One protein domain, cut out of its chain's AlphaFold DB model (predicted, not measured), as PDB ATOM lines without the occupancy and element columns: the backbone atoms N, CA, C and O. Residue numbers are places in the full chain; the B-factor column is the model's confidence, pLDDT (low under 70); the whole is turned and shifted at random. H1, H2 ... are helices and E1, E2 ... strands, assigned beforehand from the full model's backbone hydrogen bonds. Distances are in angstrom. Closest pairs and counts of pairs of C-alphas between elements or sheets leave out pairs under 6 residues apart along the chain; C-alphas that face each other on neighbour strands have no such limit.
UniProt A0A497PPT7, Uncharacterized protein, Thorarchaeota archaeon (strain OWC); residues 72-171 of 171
ATOM      1  N   GLU A  72      57.814  62.877 141.121       92.69
ATOM      2  CA  GLU A  72      58.145  61.478 141.331       92.69
ATOM      3  C   GLU A  72      56.858  60.739 141.725       92.69
ATOM      4  O   GLU A  72      56.094  61.187 142.580       92.69
ATOM      5  N   TYR A  73      56.601  59.610 141.064       94.56
ATOM      6  CA  TYR A  73      55.407  58.778 141.262       94.56
ATOM      7  C   TYR A  73      54.068  59.358 140.776       94.56
ATOM      8  O   TYR A  73      53.040  58.751 141.067       94.56
ATOM      9  N   LEU A  74      54.051  60.470 140.032       97.62
ATOM     10  CA  LEU A  74      52.829  60.956 139.384       97.62
ATOM     11  C   LEU A  74      52.697  60.429 137.953       97.62
ATOM     12  O   LEU A  74      53.573  60.638 137.108       97.62
ATOM     13  N   ASP A  75      51.548  59.832 137.659       98.31
ATOM     14  CA  ASP A  75      51.112  59.476 136.317       98.31
ATOM     15  C   ASP A  75      50.194  60.562 135.731       98.31
ATOM     16  O   ASP A  75      49.516  61.322 136.429       98.31
ATOM     17  N   THR A  76      50.158  60.663 134.400       98.50
ATOM     18  CA  THR A  76      49.263  61.599 133.704       98.50
ATOM     19  C   THR A  76      47.808  61.381 134.135       98.50
ATOM     20  O   THR A  76      47.232  60.320 133.907       98.50
ATOM     21  N   GLY A  77      47.183  62.432 134.668       97.94
ATOM     22  CA  GLY A  77      45.809  62.419 135.171       97.94
ATOM     23  C   GLY A  77      45.686  62.304 136.690       97.94
ATOM     24  O   GLY A  77      44.575  62.480 137.196       97.94
ATOM     25  N   ASP A  78      46.789  62.088 137.410       98.44
ATOM     26  CA  ASP A  78      46.801  62.080 138.873       98.44
ATOM     27  C   ASP A  78      46.463  63.451 139.470       98.44
ATOM     28  O   ASP A  78      46.653  64.506 138.849       98.44
ATOM     29  N   ASP A  79      45.943  63.440 140.698       97.75
ATOM     30  CA  ASP A  79      45.649  64.659 141.450       97.75
ATOM     31  C   ASP A  79      46.937  65.419 141.790       97.75
ATOM     32  O   ASP A  79      47.863  64.889 142.404       97.75
ATOM     33  N   TRP A  80      46.968  66.706 141.444       97.50
ATOM     34  CA  TRP A  80      48.053  67.597 141.846       97.50
ATOM     35  C   TRP A  80      47.711  68.272 143.175       97.50
ATOM     36  O   TRP A  80      46.968  69.251 143.221       97.50
ATOM     37  N   ASN A  81      48.270  67.763 144.269       94.25
ATOM     38  CA  ASN A  81      47.933  68.221 145.624       94.25
ATOM     39  C   ASN A  81      48.723  69.453 146.098       94.25
ATOM     40  O   ASN A  81      48.556  69.905 147.229       94.25
ATOM     41  N   LEU A  82      49.566  70.019 145.234       94.50
ATOM     42  CA  LEU A  82      50.331  71.235 145.494       94.50
ATOM     43  C   LEU A  82      49.655  72.456 144.836       94.50
ATOM     44  O   LEU A  82      48.714  72.317 144.048       94.50
ATOM     45  N   PRO A  83      50.100  73.692 145.119       94.38
ATOM     46  CA  PRO A  83      49.567  74.879 144.459       94.38
ATOM     47  C   PRO A  83      49.561  74.788 142.922       94.38
ATOM     48  O   PRO A  83      50.551  74.419 142.292       94.38
ATOM     49  N   TYR A  84      48.441  75.183 142.309       96.06
ATOM     50  CA  TYR A  84      48.292  75.298 140.854       96.06
ATOM     51  C   TYR A  84      48.901  76.623 140.373       96.06
ATOM     52  O   TYR A  84      48.199  77.627 140.234       96.06
ATOM     53  N   VAL A  85      50.221  76.641 140.185       94.25
ATOM     54  CA  VAL A  85      51.002  77.847 139.872       94.25
ATOM     55  C   VAL A  85      51.842  77.623 138.620       94.25
ATOM     56  O   VAL A  85      52.488  76.590 138.478       94.25
ATOM     57  N   GLY A  86      51.853  78.608 137.722       94.94
ATOM     58  CA  GLY A  86      52.655  78.589 136.503       94.94
ATOM     59  C   GLY A  86      52.183  79.608 135.469       94.94
ATOM     60  O   GLY A  86      51.214  80.338 135.693       94.94
ATOM     61  N   ILE A  87      52.860  79.633 134.324       95.19
ATOM     62  CA  ILE A  87      52.472  80.435 133.161       95.19
ATOM     63  C   ILE A  87      51.355  79.708 132.417       95.19
ATOM     64  O   ILE A  87      51.432  78.501 132.197       95.19
ATOM     65  N   ALA A  88      50.290  80.429 132.068       95.75
ATOM     66  CA  ALA A  88      49.125  79.845 131.414       95.75
ATOM     67  C   ALA A  88      49.305  79.757 129.892       95.75
ATOM     68  O   ALA A  88      49.603  80.751 129.235       95.75
ATOM     69  N   TYR A  89      49.011  78.583 129.345       97.19
ATOM     70  CA  TYR A  89      48.994  78.283 127.915       97.19
ATOM     71  C   TYR A  89      47.657  77.649 127.536       97.19
ATOM     72  O   TYR A  89      46.842  77.280 128.391       97.19
ATOM     73  N   ASN A  90      47.432  77.514 126.234       97.25
ATOM     74  CA  ASN A  90      46.226  76.907 125.704       97.25
ATOM     75  C   ASN A  90      46.561  75.837 124.667       97.25
ATOM     76  O   ASN A  90      47.429  76.021 123.821       97.25
ATOM     77  N   LEU A  91      45.817  74.739 124.702       98.00
ATOM     78  CA  LEU A  91      45.697  73.769 123.624       98.00
ATOM     79  C   LEU A  91      44.375  74.040 122.905       98.00
ATOM     80  O   LEU A  91      43.307  74.009 123.515       98.00
ATOM     81  N   SER A  92      44.430  74.318 121.608       96.19
ATOM     82  CA  SER A  92      43.231  74.490 120.784       96.19
ATOM     83  C   SER A  92      42.536  73.153 120.501       96.19
ATOM     84  O   SER A  92      43.124  72.088 120.651       96.19
ATOM     85  N   ARG A  93      41.297  73.192 119.991       95.62
ATOM     86  CA  ARG A  93      40.569  71.991 119.528       95.62
ATOM     87  C   ARG A  93      41.237  71.243 118.361       95.62
ATOM     88  O   ARG A  93      40.809  70.149 118.033       95.62
ATOM     89  N   HIS A  94      42.217  71.863 117.696       95.06
ATOM     90  CA  HIS A  94      42.951  71.287 116.563       95.06
ATOM     91  C   HIS A  94      44.381  70.896 116.958       95.06
ATOM     92  O   HIS A  94      45.285  70.952 116.127       95.06
ATOM     93  N   ASP A  95      44.596  70.598 118.240       96.50
ATOM     94  CA  ASP A  95      45.862  70.085 118.767       96.50
ATOM     95  C   ASP A  95      47.062  71.010 118.533       96.50
ATOM     96  O   ASP A  95      48.177  70.589 118.236       96.50
ATOM     97  N   ARG A  96      46.825  72.316 118.688       96.50
ATOM     98  CA  ARG A  96      47.882  73.337 118.669       96.50
ATOM     99  C   ARG A  96      48.022  73.991 120.027       96.50
ATOM    100  O   ARG A  96      47.043  74.565 120.509       96.50
ATOM    101  N   ILE A  97      49.223  73.920 120.588       97.62
ATOM    102  CA  ILE A  97      49.622  74.673 121.778       97.62
ATOM    103  C   ILE A  97      49.927  76.116 121.366       97.62
ATOM    104  O   ILE A  97      50.569  76.337 120.341       97.62
ATOM    105  N   TYR A  98      49.461  77.086 122.149       95.75
ATOM    106  CA  TYR A  98      49.720  78.503 121.925       95.75
ATOM    107  C   TYR A  98      49.726  79.310 123.227       95.75
ATOM    108  O   TYR A  98      49.130  78.921 124.239       95.75
ATOM    109  N   PHE A  99      50.382  80.465 123.167       92.31
ATOM    110  CA  PHE A  99      50.447  81.466 124.223       92.31
ATOM    111  C   PHE A  99      49.827  82.785 123.718       92.31
ATOM    112  O   PHE A  99      50.261  83.289 122.680       92.31
ATOM    113  N   PRO A 100      48.798  83.344 124.382       85.62
ATOM    114  CA  PRO A 100      48.188  84.604 123.961       85.62
ATOM    115  C   PRO A 100      49.084  85.798 124.332       85.62
ATOM    116  O   PRO A 100      49.459  85.959 125.492       85.62
ATOM    117  N   LEU A 101      49.411  86.650 123.358       79.62
ATOM    118  CA  LEU A 101      50.209  87.868 123.551       79.62
ATOM    119  C   LEU A 101      49.346  89.074 123.954       79.62
ATOM    120  O   LEU A 101      49.802  89.912 124.729       79.62
ATOM    121  N   ARG A 102      48.092  89.144 123.486       69.81
ATOM    122  CA  ARG A 102      47.101  90.171 123.860       69.81
ATOM    123  C   ARG A 102      45.740  89.549 124.132       69.81
ATOM    124  O   ARG A 102      45.292  88.694 123.374       69.81
ATOM    125  N   GLU A 103      45.060  90.017 125.176       56.03
ATOM    126  CA  GLU A 103      43.640  89.724 125.390       56.03
ATOM    127  C   GLU A 103      42.793  90.779 124.652       56.03
ATOM    128  O   GLU A 103      42.899  91.971 124.931       56.03
ATOM    129  N   GLY A 104      41.984  90.363 123.669       58.50
ATOM    130  CA  GLY A 104      41.172  91.274 122.851       58.50
ATOM    131  C   GLY A 104      40.632  90.641 121.562       58.50
ATOM    132  O   GLY A 104      40.804  89.444 121.334       58.50
ATOM    133  N   TYR A 105      39.971  91.450 120.723       48.81
ATOM    134  CA  TYR A 105      39.310  90.999 119.485       48.81
ATOM    135  C   TYR A 105      40.270  90.353 118.471       48.81
ATOM    136  O   TYR A 105      39.890  89.376 117.833       48.81
ATOM    137  N   ASP A 106      41.519  90.823 118.407       58.62
ATOM    138  CA  ASP A 106      42.615  90.186 117.672       58.62
ATOM    139  C   ASP A 106      43.605  89.589 118.677       58.62
ATOM    140  O   ASP A 106      44.613  90.199 119.036       58.62
ATOM    141  N   THR A 107      43.284  88.400 119.194       66.38
ATOM    142  CA  THR A 107      44.195  87.664 120.082       66.38
ATOM    143  C   THR A 107      45.407  87.207 119.273       66.38
ATOM    144  O   THR A 107      45.401  86.140 118.652       66.38
ATOM    145  N   GLU A 108      46.460  88.016 119.273       81.44
ATOM    146  CA  GLU A 108      47.752  87.611 118.739       81.44
ATOM    147  C   GLU A 108      48.275  86.432 119.569       81.44
ATOM    148  O   GLU A 108      48.304  86.479 120.800       81.44
ATOM    149  N   CYS A 109      48.625  85.339 118.895       88.75
ATOM    150  CA  CYS A 109      49.053  84.101 119.533       88.75
ATOM    151  C   CYS A 109      50.466  83.753 119.086       88.75
ATOM    152  O   CYS A 109      50.750  83.696 117.890       88.75
ATOM    153  N   GLN A 110      51.317  83.427 120.049       91.38
ATOM    154  CA  GLN A 110      52.596  82.788 119.799       91.38
ATOM    155  C   GLN A 110      52.417  81.268 119.797       91.38
ATOM    156  O   GLN A 110      51.644  80.720 120.587       91.38
ATOM    157  N   TYR A 111      53.165  80.581 118.939       94.75
ATOM    158  CA  TYR A 111      53.183  79.122 118.838       94.75
ATOM    159  C   TYR A 111      54.595  78.599 119.123       94.75
ATOM    160  O   TYR A 111      55.563  79.305 118.819       94.75
ATOM    161  N   PRO A 112      54.734  77.383 119.681       95.25
ATOM    162  CA  PRO A 112      56.041  76.761 119.826       95.25
ATOM    163  C   PRO A 112      56.656  76.478 118.442       95.25
ATOM    164  O   PRO A 112      55.920  76.272 117.471       95.25
ATOM    165  N   PRO A 113      57.995  76.433 118.336       93.75
ATOM    166  CA  PRO A 113      58.691  76.194 117.072       93.75
ATOM    167  C   PRO A 113      58.383  74.812 116.475       93.75
ATOM    168  O   PRO A 113      58.349  74.660 115.253       93.75
ATOM    169  N   TRP A 114      58.114  73.815 117.325       93.62
ATOM    170  CA  TRP A 114      57.744  72.465 116.909       93.62
ATOM    171  C   TRP A 114      56.593  71.918 117.758       93.62
ATOM    172  O   TRP A 114      56.493  72.228 118.944       93.62
ATOM    173  N   PRO A 115      55.722  71.067 117.189       92.81
ATOM    174  CA  PRO A 115      54.673  70.420 117.961       92.81
ATOM    175  C   PRO A 115      55.249  69.364 118.917       92.81
ATOM    176  O   PRO A 115      55.989  68.459 118.514       92.81
ATOM    177  N   ASP A 116      54.835  69.428 120.182       96.50
ATOM    178  CA  ASP A 116      55.079  68.382 121.174       96.50
ATOM    179  C   ASP A 116      53.897  67.403 121.213       96.50
ATOM    180  O   ASP A 116      52.930  67.571 121.954       96.50
ATOM    181  N   GLN A 117      53.967  66.371 120.368       97.25
ATOM    182  CA  GLN A 117      52.910  65.362 120.250       97.25
ATOM    183  C   GLN A 117      52.697  64.564 121.541       97.25
ATOM    184  O   GLN A 117      51.577  64.132 121.807       97.25
ATOM    185  N   ARG A 118      53.745  64.376 122.358       97.75
ATOM    186  CA  ARG A 118      53.626  63.650 123.631       97.75
ATOM    187  C   ARG A 118      52.819  64.469 124.624       97.75
ATOM    188  O   ARG A 118      51.882  63.946 125.220       97.75
ATOM    189  N   LEU A 119      53.132  65.757 124.735       98.25
ATOM    190  CA  LEU A 119      52.396  66.666 125.601       98.25
ATOM    191  C   LEU A 119      50.948  66.865 125.145       98.25
ATOM    192  O   LEU A 119      50.034  66.842 125.966       98.25
ATOM    193  N   ILE A 120      50.723  67.029 123.839       98.38
ATOM    194  CA  ILE A 120      49.374  67.124 123.263       98.38
ATOM    195  C   ILE A 120      48.558  65.880 123.626       98.38
ATOM    196  O   ILE A 120      47.437  66.007 124.114       98.38
ATOM    197  N   TYR A 121      49.127  64.688 123.427       98.31
ATOM    198  CA  TYR A 121      48.468  63.434 123.774       98.31
ATOM    199  C   TYR A 121      48.149  63.354 125.273       98.31
ATOM    200  O   TYR A 121      47.007  63.086 125.633       98.31
ATOM    201  N   ALA A 122      49.108  63.676 126.146       98.50
ATOM    202  CA  ALA A 122      48.902  63.677 127.594       98.50
ATOM    203  C   ALA A 122      47.791  64.653 128.025       98.50
ATOM    204  O   ALA A 122      46.902  64.290 128.794       98.50
ATOM    205  N   LEU A 123      47.769  65.871 127.468       98.62
ATOM    206  CA  LEU A 123      46.689  66.835 127.700       98.62
ATOM    207  C   LEU A 123      45.329  66.276 127.268       98.62
ATOM    208  O   LEU A 123      44.342  66.496 127.967       98.62
ATOM    209  N   ARG A 124      45.268  65.535 126.155       98.12
ATOM    210  CA  ARG A 124      44.038  64.893 125.666       98.12
ATOM    211  C   ARG A 124      43.601  63.702 126.507       98.12
ATOM    212  O   ARG A 124      42.402  63.510 126.662       98.12
ATOM    213  N   CYS A 125      44.525  62.956 127.106       97.94
ATOM    214  CA  CYS A 125      44.178  61.918 128.078       97.94
ATOM    215  C   CYS A 125      43.448  62.503 129.296       97.94
ATOM    216  O   CYS A 125      42.486  61.911 129.772       97.94
ATOM    217  N   VAL A 126      43.863  63.686 129.762       97.94
ATOM    218  CA  VAL A 126      43.246  64.359 130.921       97.94
ATOM    219  C   VAL A 126      42.003  65.173 130.528       97.94
ATOM    220  O   VAL A 126      41.035  65.267 131.283       97.94
ATOM    221  N   ARG A 127      42.016  65.795 129.345       97.25
ATOM    222  CA  ARG A 127      40.970  66.686 128.817       97.25
ATOM    223  C   ARG A 127      40.700  66.351 127.335       97.25
ATOM    224  O   ARG A 127      41.257  67.016 126.456       97.25
ATOM    225  N   PRO A 128      39.828  65.364 127.046       96.12
ATOM    226  CA  PRO A 128      39.655  64.827 125.691       96.12
ATOM    227  C   PRO A 128      39.155  65.850 124.670       96.12
ATOM    228  O   PRO A 128      39.661  65.914 123.553       96.12
ATOM    229  N   ASP A 129      38.219  66.711 125.071       93.44
ATOM    230  CA  ASP A 129      37.477  67.557 124.138       93.44
ATOM    231  C   ASP A 129      37.770  69.056 124.281       93.44
ATOM    232  O   ASP A 129      38.070  69.581 125.358       93.44
ATOM    233  N   GLY A 130      37.599  69.774 123.167       94.12
ATOM    234  CA  GLY A 130      37.594  71.236 123.126       94.12
ATOM    235  C   GLY A 130      38.963  71.887 123.336       94.12
ATOM    236  O   GLY A 130      40.011  71.298 123.072       94.12
ATOM    237  N   GLY A 131      38.942  73.157 123.749       95.12
ATOM    238  CA  GLY A 131      40.145  73.877 124.160       95.12
ATOM    239  C   GLY A 131      40.532  73.538 125.602       95.12
ATOM    240  O   GLY A 131      39.662  73.399 126.468       95.12
ATOM    241  N   VAL A 132      41.831  73.440 125.874       97.38
ATOM    242  CA  VAL A 132      42.366  73.150 127.210       97.38
ATOM    243  C   VAL A 132      43.268  74.291 127.645       97.38
ATOM    244  O   VAL A 132      44.309  74.523 127.040       97.38
ATOM    245  N   ARG A 133      42.889  74.985 128.719       97.25
ATOM    246  CA  ARG A 133      43.806  75.878 129.432       97.25
ATOM    247  C   ARG A 133      44.638  75.041 130.396       97.25
ATOM    248  O   ARG A 133      44.086  74.248 131.162       97.25
ATOM    249  N   PHE A 134      45.945  75.228 130.373       98.44
ATOM    250  CA  PHE A 134      46.882  74.550 131.263       98.44
ATOM    251  C   PHE A 134      47.938  75.542 131.749       98.44
ATOM    252  O   PHE A 134      48.050  76.644 131.208       98.44
ATOM    253  N   VAL A 135      48.662  75.195 132.805       98.44
ATOM    254  CA  VAL A 135      49.805  75.973 133.289       98.44
ATOM    255  C   VAL A 135      51.073  75.144 133.208       98.44
ATOM    256  O   VAL A 135      51.023  73.926 133.374       98.44
ATOM    257  N   VAL A 136      52.194  75.815 132.968       98.38
ATOM    258  CA  VAL A 136      53.532  75.239 133.104       98.38
ATOM    259  C   VAL A 136      54.234  75.955 134.244       98.38
ATOM    260  O   VAL A 136      54.328  77.185 134.247       98.38
ATOM    261  N   ASN A 137      54.656  75.203 135.251       96.69
ATOM    262  CA  ASN A 137      55.317  75.773 136.417       96.69
ATOM    263  C   ASN A 137      56.806  76.077 136.130       96.69
ATOM    264  O   ASN A 137      57.327  75.653 135.096       96.69
ATOM    265  N   PRO A 138      57.522  76.766 137.042       95.69
ATOM    266  CA  PRO A 138      58.935  77.122 136.852       95.69
ATOM    267  C   PRO A 138      59.923  75.958 136.671       95.69
ATOM    268  O   PRO A 138      61.100  76.188 136.420       95.69
ATOM    269  N   HIS A 139      59.466  74.714 136.826       94.81
ATOM    270  CA  HIS A 139      60.257  73.491 136.684       94.81
ATOM    271  C   HIS A 139      59.793  72.625 135.500       94.81
ATOM    272  O   HIS A 139      60.160  71.452 135.404       94.81
ATOM    273  N   GLY A 140      58.964  73.188 134.616       96.56
ATOM    274  CA  GLY A 140      58.493  72.533 133.401       96.56
ATOM    275  C   GLY A 140      57.359  71.528 133.607       96.56
ATOM    276  O   GLY A 140      56.975  70.870 132.642       96.56
ATOM    277  N   ILE A 141      56.806  71.396 134.818       98.19
ATOM    278  CA  ILE A 141      55.642  70.534 135.074       98.19
ATOM    279  C   ILE A 141      54.386  71.190 134.508       98.19
ATOM    280  O   ILE A 141      54.129  72.378 134.721       98.19
ATOM    281  N   VAL A 142      53.587  70.386 133.815       98.69
ATOM    282  CA  VAL A 142      52.346  70.778 133.162       98.69
ATOM    283  C   VAL A 142      51.159  70.329 134.002       98.69
ATOM    284  O   VAL A 142      51.024  69.151 134.333       98.69
ATOM    285  N   LEU A 143      50.258  71.268 134.283       98.75
ATOM    286  CA  LEU A 143      49.044  71.036 135.057       98.75
ATOM    287  C   LEU A 143      47.824  71.563 134.303       98.75
ATOM    288  O   LEU A 143      47.861  72.643 133.713       98.75
ATOM    289  N   THR A 144      46.696  70.865 134.384       98.56
ATOM    290  CA  THR A 144      45.392  71.394 133.945       98.56
ATOM    291  C   THR A 144      44.337  71.188 135.027       98.56
ATOM    292  O   THR A 144      44.628  70.630 136.079       98.56
ATOM    293  N   LYS A 145      43.113  71.675 134.813       97.69
ATOM    294  CA  LYS A 145      41.990  71.456 135.730       97.69
ATOM    295  C   LYS A 145      40.905  70.624 135.064       97.69
ATOM    296  O   LYS A 145      40.497  70.904 133.933       97.69
ATOM    297  N   VAL A 146      40.383  69.656 135.804       97.00
ATOM    298  CA  VAL A 146      39.228  68.834 135.423       97.00
ATOM    299  C   VAL A 146      38.095  69.108 136.404       97.00
ATOM    300  O   VAL A 146      38.338  69.412 137.571       97.00
ATOM    301  N   LYS A 147      36.851  69.090 135.918       95.38
ATOM    302  CA  LYS A 147      35.675  69.266 136.769       95.38
ATOM    303  C   LYS A 147      35.193  67.890 137.223       95.38
ATOM    304  O   LYS A 147      34.676  67.137 136.407       95.38
ATOM    305  N   GLU A 148      35.342  67.597 138.507       93.56
ATOM    306  CA  GLU A 148      34.912  66.357 139.161       93.56
ATOM    307  C   GLU A 148      33.966  66.714 140.305       93.56
ATOM    308  O   GLU A 148      34.256  67.629 141.075       93.56
ATOM    309  N   ASP A 149      32.813  66.050 140.396       93.25
ATOM    310  CA  ASP A 149      31.802  66.304 141.439       93.25
ATOM    311  C   ASP A 149      31.421  67.790 141.584       93.25
ATOM    312  O   ASP A 149      31.186  68.318 142.668       93.25
ATOM    313  N   GLY A 150      31.399  68.508 140.457       92.94
ATOM    314  CA  GLY A 150      31.095  69.938 140.417       92.94
ATOM    315  C   GLY A 150      32.268  70.865 140.759       92.94
ATOM    316  O   GLY A 150      32.155  72.067 140.510       92.94
ATOM    317  N   MET A 151      33.397  70.338 141.234       94.38
ATOM    318  CA  MET A 151      34.576  71.098 141.652       94.38
ATOM    319  C   MET A 151      35.724  70.988 140.645       94.38
ATOM    320  O   MET A 151      35.965  69.942 140.050       94.38
ATOM    321  N   TRP A 152      36.456  72.084 140.446       95.50
ATOM    322  CA  TRP A 152      37.653  72.084 139.607       95.50
ATOM    323  C   TRP A 152      38.852  71.569 140.395       95.50
ATOM    324  O   TRP A 152      39.326  72.261 141.297       95.50
ATOM    325  N   LYS A 153      39.371  70.404 140.014       97.25
ATOM    326  CA  LYS A 153      40.567  69.813 140.609       97.25
ATOM    327  C   LYS A 153      41.763  69.917 139.664       97.25
ATOM    328  O   LYS A 153      41.606  69.664 138.465       97.25
ATOM    329  N   PRO A 154      42.935  70.338 140.161       98.00
ATOM    330  CA  PRO A 154      44.163  70.337 139.382       98.00
ATOM    331  C   PRO A 154      44.655  68.901 139.161       98.00
ATOM    332  O   PRO A 154      44.643  68.083 140.074       98.00
ATOM    333  N   LYS A 155      45.097  68.616 137.940       98.44
ATOM    334  CA  LYS A 155      45.624  67.321 137.518       98.44
ATOM    335  C   LYS A 155      47.021  67.488 136.951       98.44
ATOM    336  O   LYS A 155      47.264  68.439 136.193       98.44
ATOM    337  N   TYR A 156      47.904  66.562 137.295       98.69
ATOM    338  CA  TYR A 156      49.209  66.433 136.670       98.69
ATOM    339  C   TYR A 156      49.057  65.901 135.243       98.69
ATOM    340  O   TYR A 156      48.221  65.041 134.963       98.69
ATOM    341  N   VAL A 157      49.831  66.454 134.314       98.69
ATOM    342  CA  VAL A 157      49.802  66.055 132.901       98.69
ATOM    343  C   VAL A 157      51.121  65.414 132.489       98.69
ATOM    344  O   VAL A 157      51.112  64.419 131.769       98.69
ATOM    345  N   GLY A 158      52.247  65.987 132.905       98.25
ATOM    346  CA  GLY A 158      53.571  65.611 132.426       98.25
ATOM    347  C   GLY A 158      54.551  66.772 132.554       98.25
ATOM    348  O   GLY A 158      54.286  67.747 133.260       98.25
ATOM    349  N   ARG A 159      55.643  66.718 131.788       98.00
ATOM    350  CA  ARG A 159      56.600  67.822 131.632       98.00
ATOM    351  C   ARG A 159      56.681  68.296 130.187       98.00
ATOM    352  O   ARG A 159      56.434  67.522 129.264       98.00
ATOM    353  N   ILE A 160      57.049  69.560 129.998       98.06
ATOM    354  CA  ILE A 160      57.385  70.093 128.672       98.06
ATOM    355  C   ILE A 160      58.716  69.522 128.163       98.06
ATOM    356  O   ILE A 160      59.649  69.295 128.935       98.06
ATOM    357  N   ASP A 161      58.836  69.358 126.846       97.25
ATOM    358  CA  ASP A 161      60.130  69.217 126.176       97.25
ATOM    359  C   ASP A 161      60.691  70.608 125.848       97.25
ATOM    360  O   ASP A 161      60.266  71.253 124.888       97.25
ATOM    361  N   TYR A 162      61.679  71.068 126.621       95.62
ATOM    362  CA  TYR A 162      62.306  72.382 126.441       95.62
ATOM    363  C   TYR A 162      62.893  72.623 125.043       95.62
ATOM    364  O   TYR A 162      63.011  73.780 124.642       95.62
ATOM    365  N   GLN A 163      63.259  71.575 124.293       94.56
ATOM    366  CA  GLN A 163      63.771  71.720 122.923       94.56
ATOM    367  C   GLN A 163      62.657  72.020 121.917       94.56
ATOM    368  O   GLN A 163      62.917  72.560 120.844       94.56
ATOM    369  N   ARG A 164      61.417  71.660 122.256       94.56
ATOM    370  CA  ARG A 164      60.216  71.885 121.440       94.56
ATOM    371  C   ARG A 164      59.368  73.041 121.952       94.56
ATOM    372  O   ARG A 164      58.391  73.401 121.303       94.56
ATOM    373  N   TRP A 165      59.722  73.592 123.106       96.62
ATOM    374  CA  TRP A 165      58.964  74.629 123.782       96.62
ATOM    375  C   TRP A 165      59.260  76.033 123.236       96.62
ATOM    376  O   TRP A 165      60.076  76.216 122.330       96.62
ATOM    377  N   PHE A 166      58.537  77.027 123.750       94.44
ATOM    378  CA  PHE A 166      58.729  78.435 123.407       94.44
ATOM    379  C   PHE A 166      60.161  78.882 123.716       94.44
ATOM    380  O   PHE A 166      60.752  78.390 124.668       94.44
ATOM    381  N   PRO A 167      60.750  79.806 122.941       92.19
ATOM    382  CA  PRO A 167      62.100  80.270 123.222       92.19
ATOM    383  C   PRO A 167      62.185  80.957 124.593       92.19
ATOM    384  O   PRO A 167      61.228  81.574 125.059       92.19
ATOM    385  N   ARG A 168      63.373  80.886 125.199       92.62
ATOM    386  CA  ARG A 168      63.733  81.695 126.369       92.62
ATOM    387  C   ARG A 168      63.648  83.183 126.036       92.62
ATOM    388  O   ARG A 168      63.930  83.578 124.906       92.62
ATOM    389  N   GLU A 169      63.358  84.000 127.044       89.81
ATOM    390  CA  GLU A 169      63.511  85.451 126.925       89.81
ATOM    391  C   GLU A 169      64.998  85.810 126.793       89.81
ATOM    392  O   GLU A 169      65.851  85.199 127.450       89.81
ATOM    393  N   SER A 170      65.306  86.785 125.939       84.81
ATOM    394  CA  SER A 170      66.679  87.253 125.717       84.81
ATOM    395  C   SER A 170      67.148  88.173 126.858       84.81
ATOM    396  O   SER A 170      66.328  88.953 127.349       84.81
ATOM    397  N   PRO A 171      68.436  88.110 127.264       79.06
ATOM    398  CA  PRO A 171      69.034  89.055 128.209       79.06
ATOM    399  C   PRO A 171      69.068  90.508 127.734       79.06
ATOM    400  O   PRO A 171      69.177  90.727 126.504       79.06
TER     401      PRO A 171
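Overview. This is residues 72 to 171 of the 171 residues of an uncharacterized protein of Thorarchaeota archaeon (strain OWC) (UniProt A0A497PPT7). One strongly twisted sheet of five strands has a single helix, H1, packed over one face: two layers, with long loops around them. The 100 printed residues run E1 E2 H1 E3 E4 E5; the antiparallel sheet's order is E2 E1 E3 E4 E5. The class is mixed, with under half of the residues in named elements; the whole is compact, radius of gyration 13.5 A, spanning 38 by 32 by 24 A.

Along the chain. E5, residues 151 to 159, measures 24.4 A and ends at C-alpha 159 (56.600, 67.822, 131.632). E4 is 141 to 148, 21.5 A; E3 132 to 136, 12.8 A; E2 97 to 100, 10.3 A. E1, 87 to 91, 13.5 A, begins at C-alpha 87 (52.472, 80.435, 133.161). H1 is 117 to 126, 14.4 A.

Arrangement. E3 E4 E5 form a meander, successive antiparallel neighbours; within hydrogen-bond range are N 135 and O 143, 2.8 A, and N 146 and O 153, 2.9 A. H1, every O i to N i+4 pair within range, is on the sheet at height 7.4 A; its closest C-alphas to E5 are Ala 122 and Val 157, 5.9 A. E2, H1, E3 form a split strand-helix-strand unit, E1 between the strands, its crossover left-handed.

Size, cuts and confidence. The printed part has no cut; E2 to H1 is a long link. Residues 102 to 107 have pLDDT under 70.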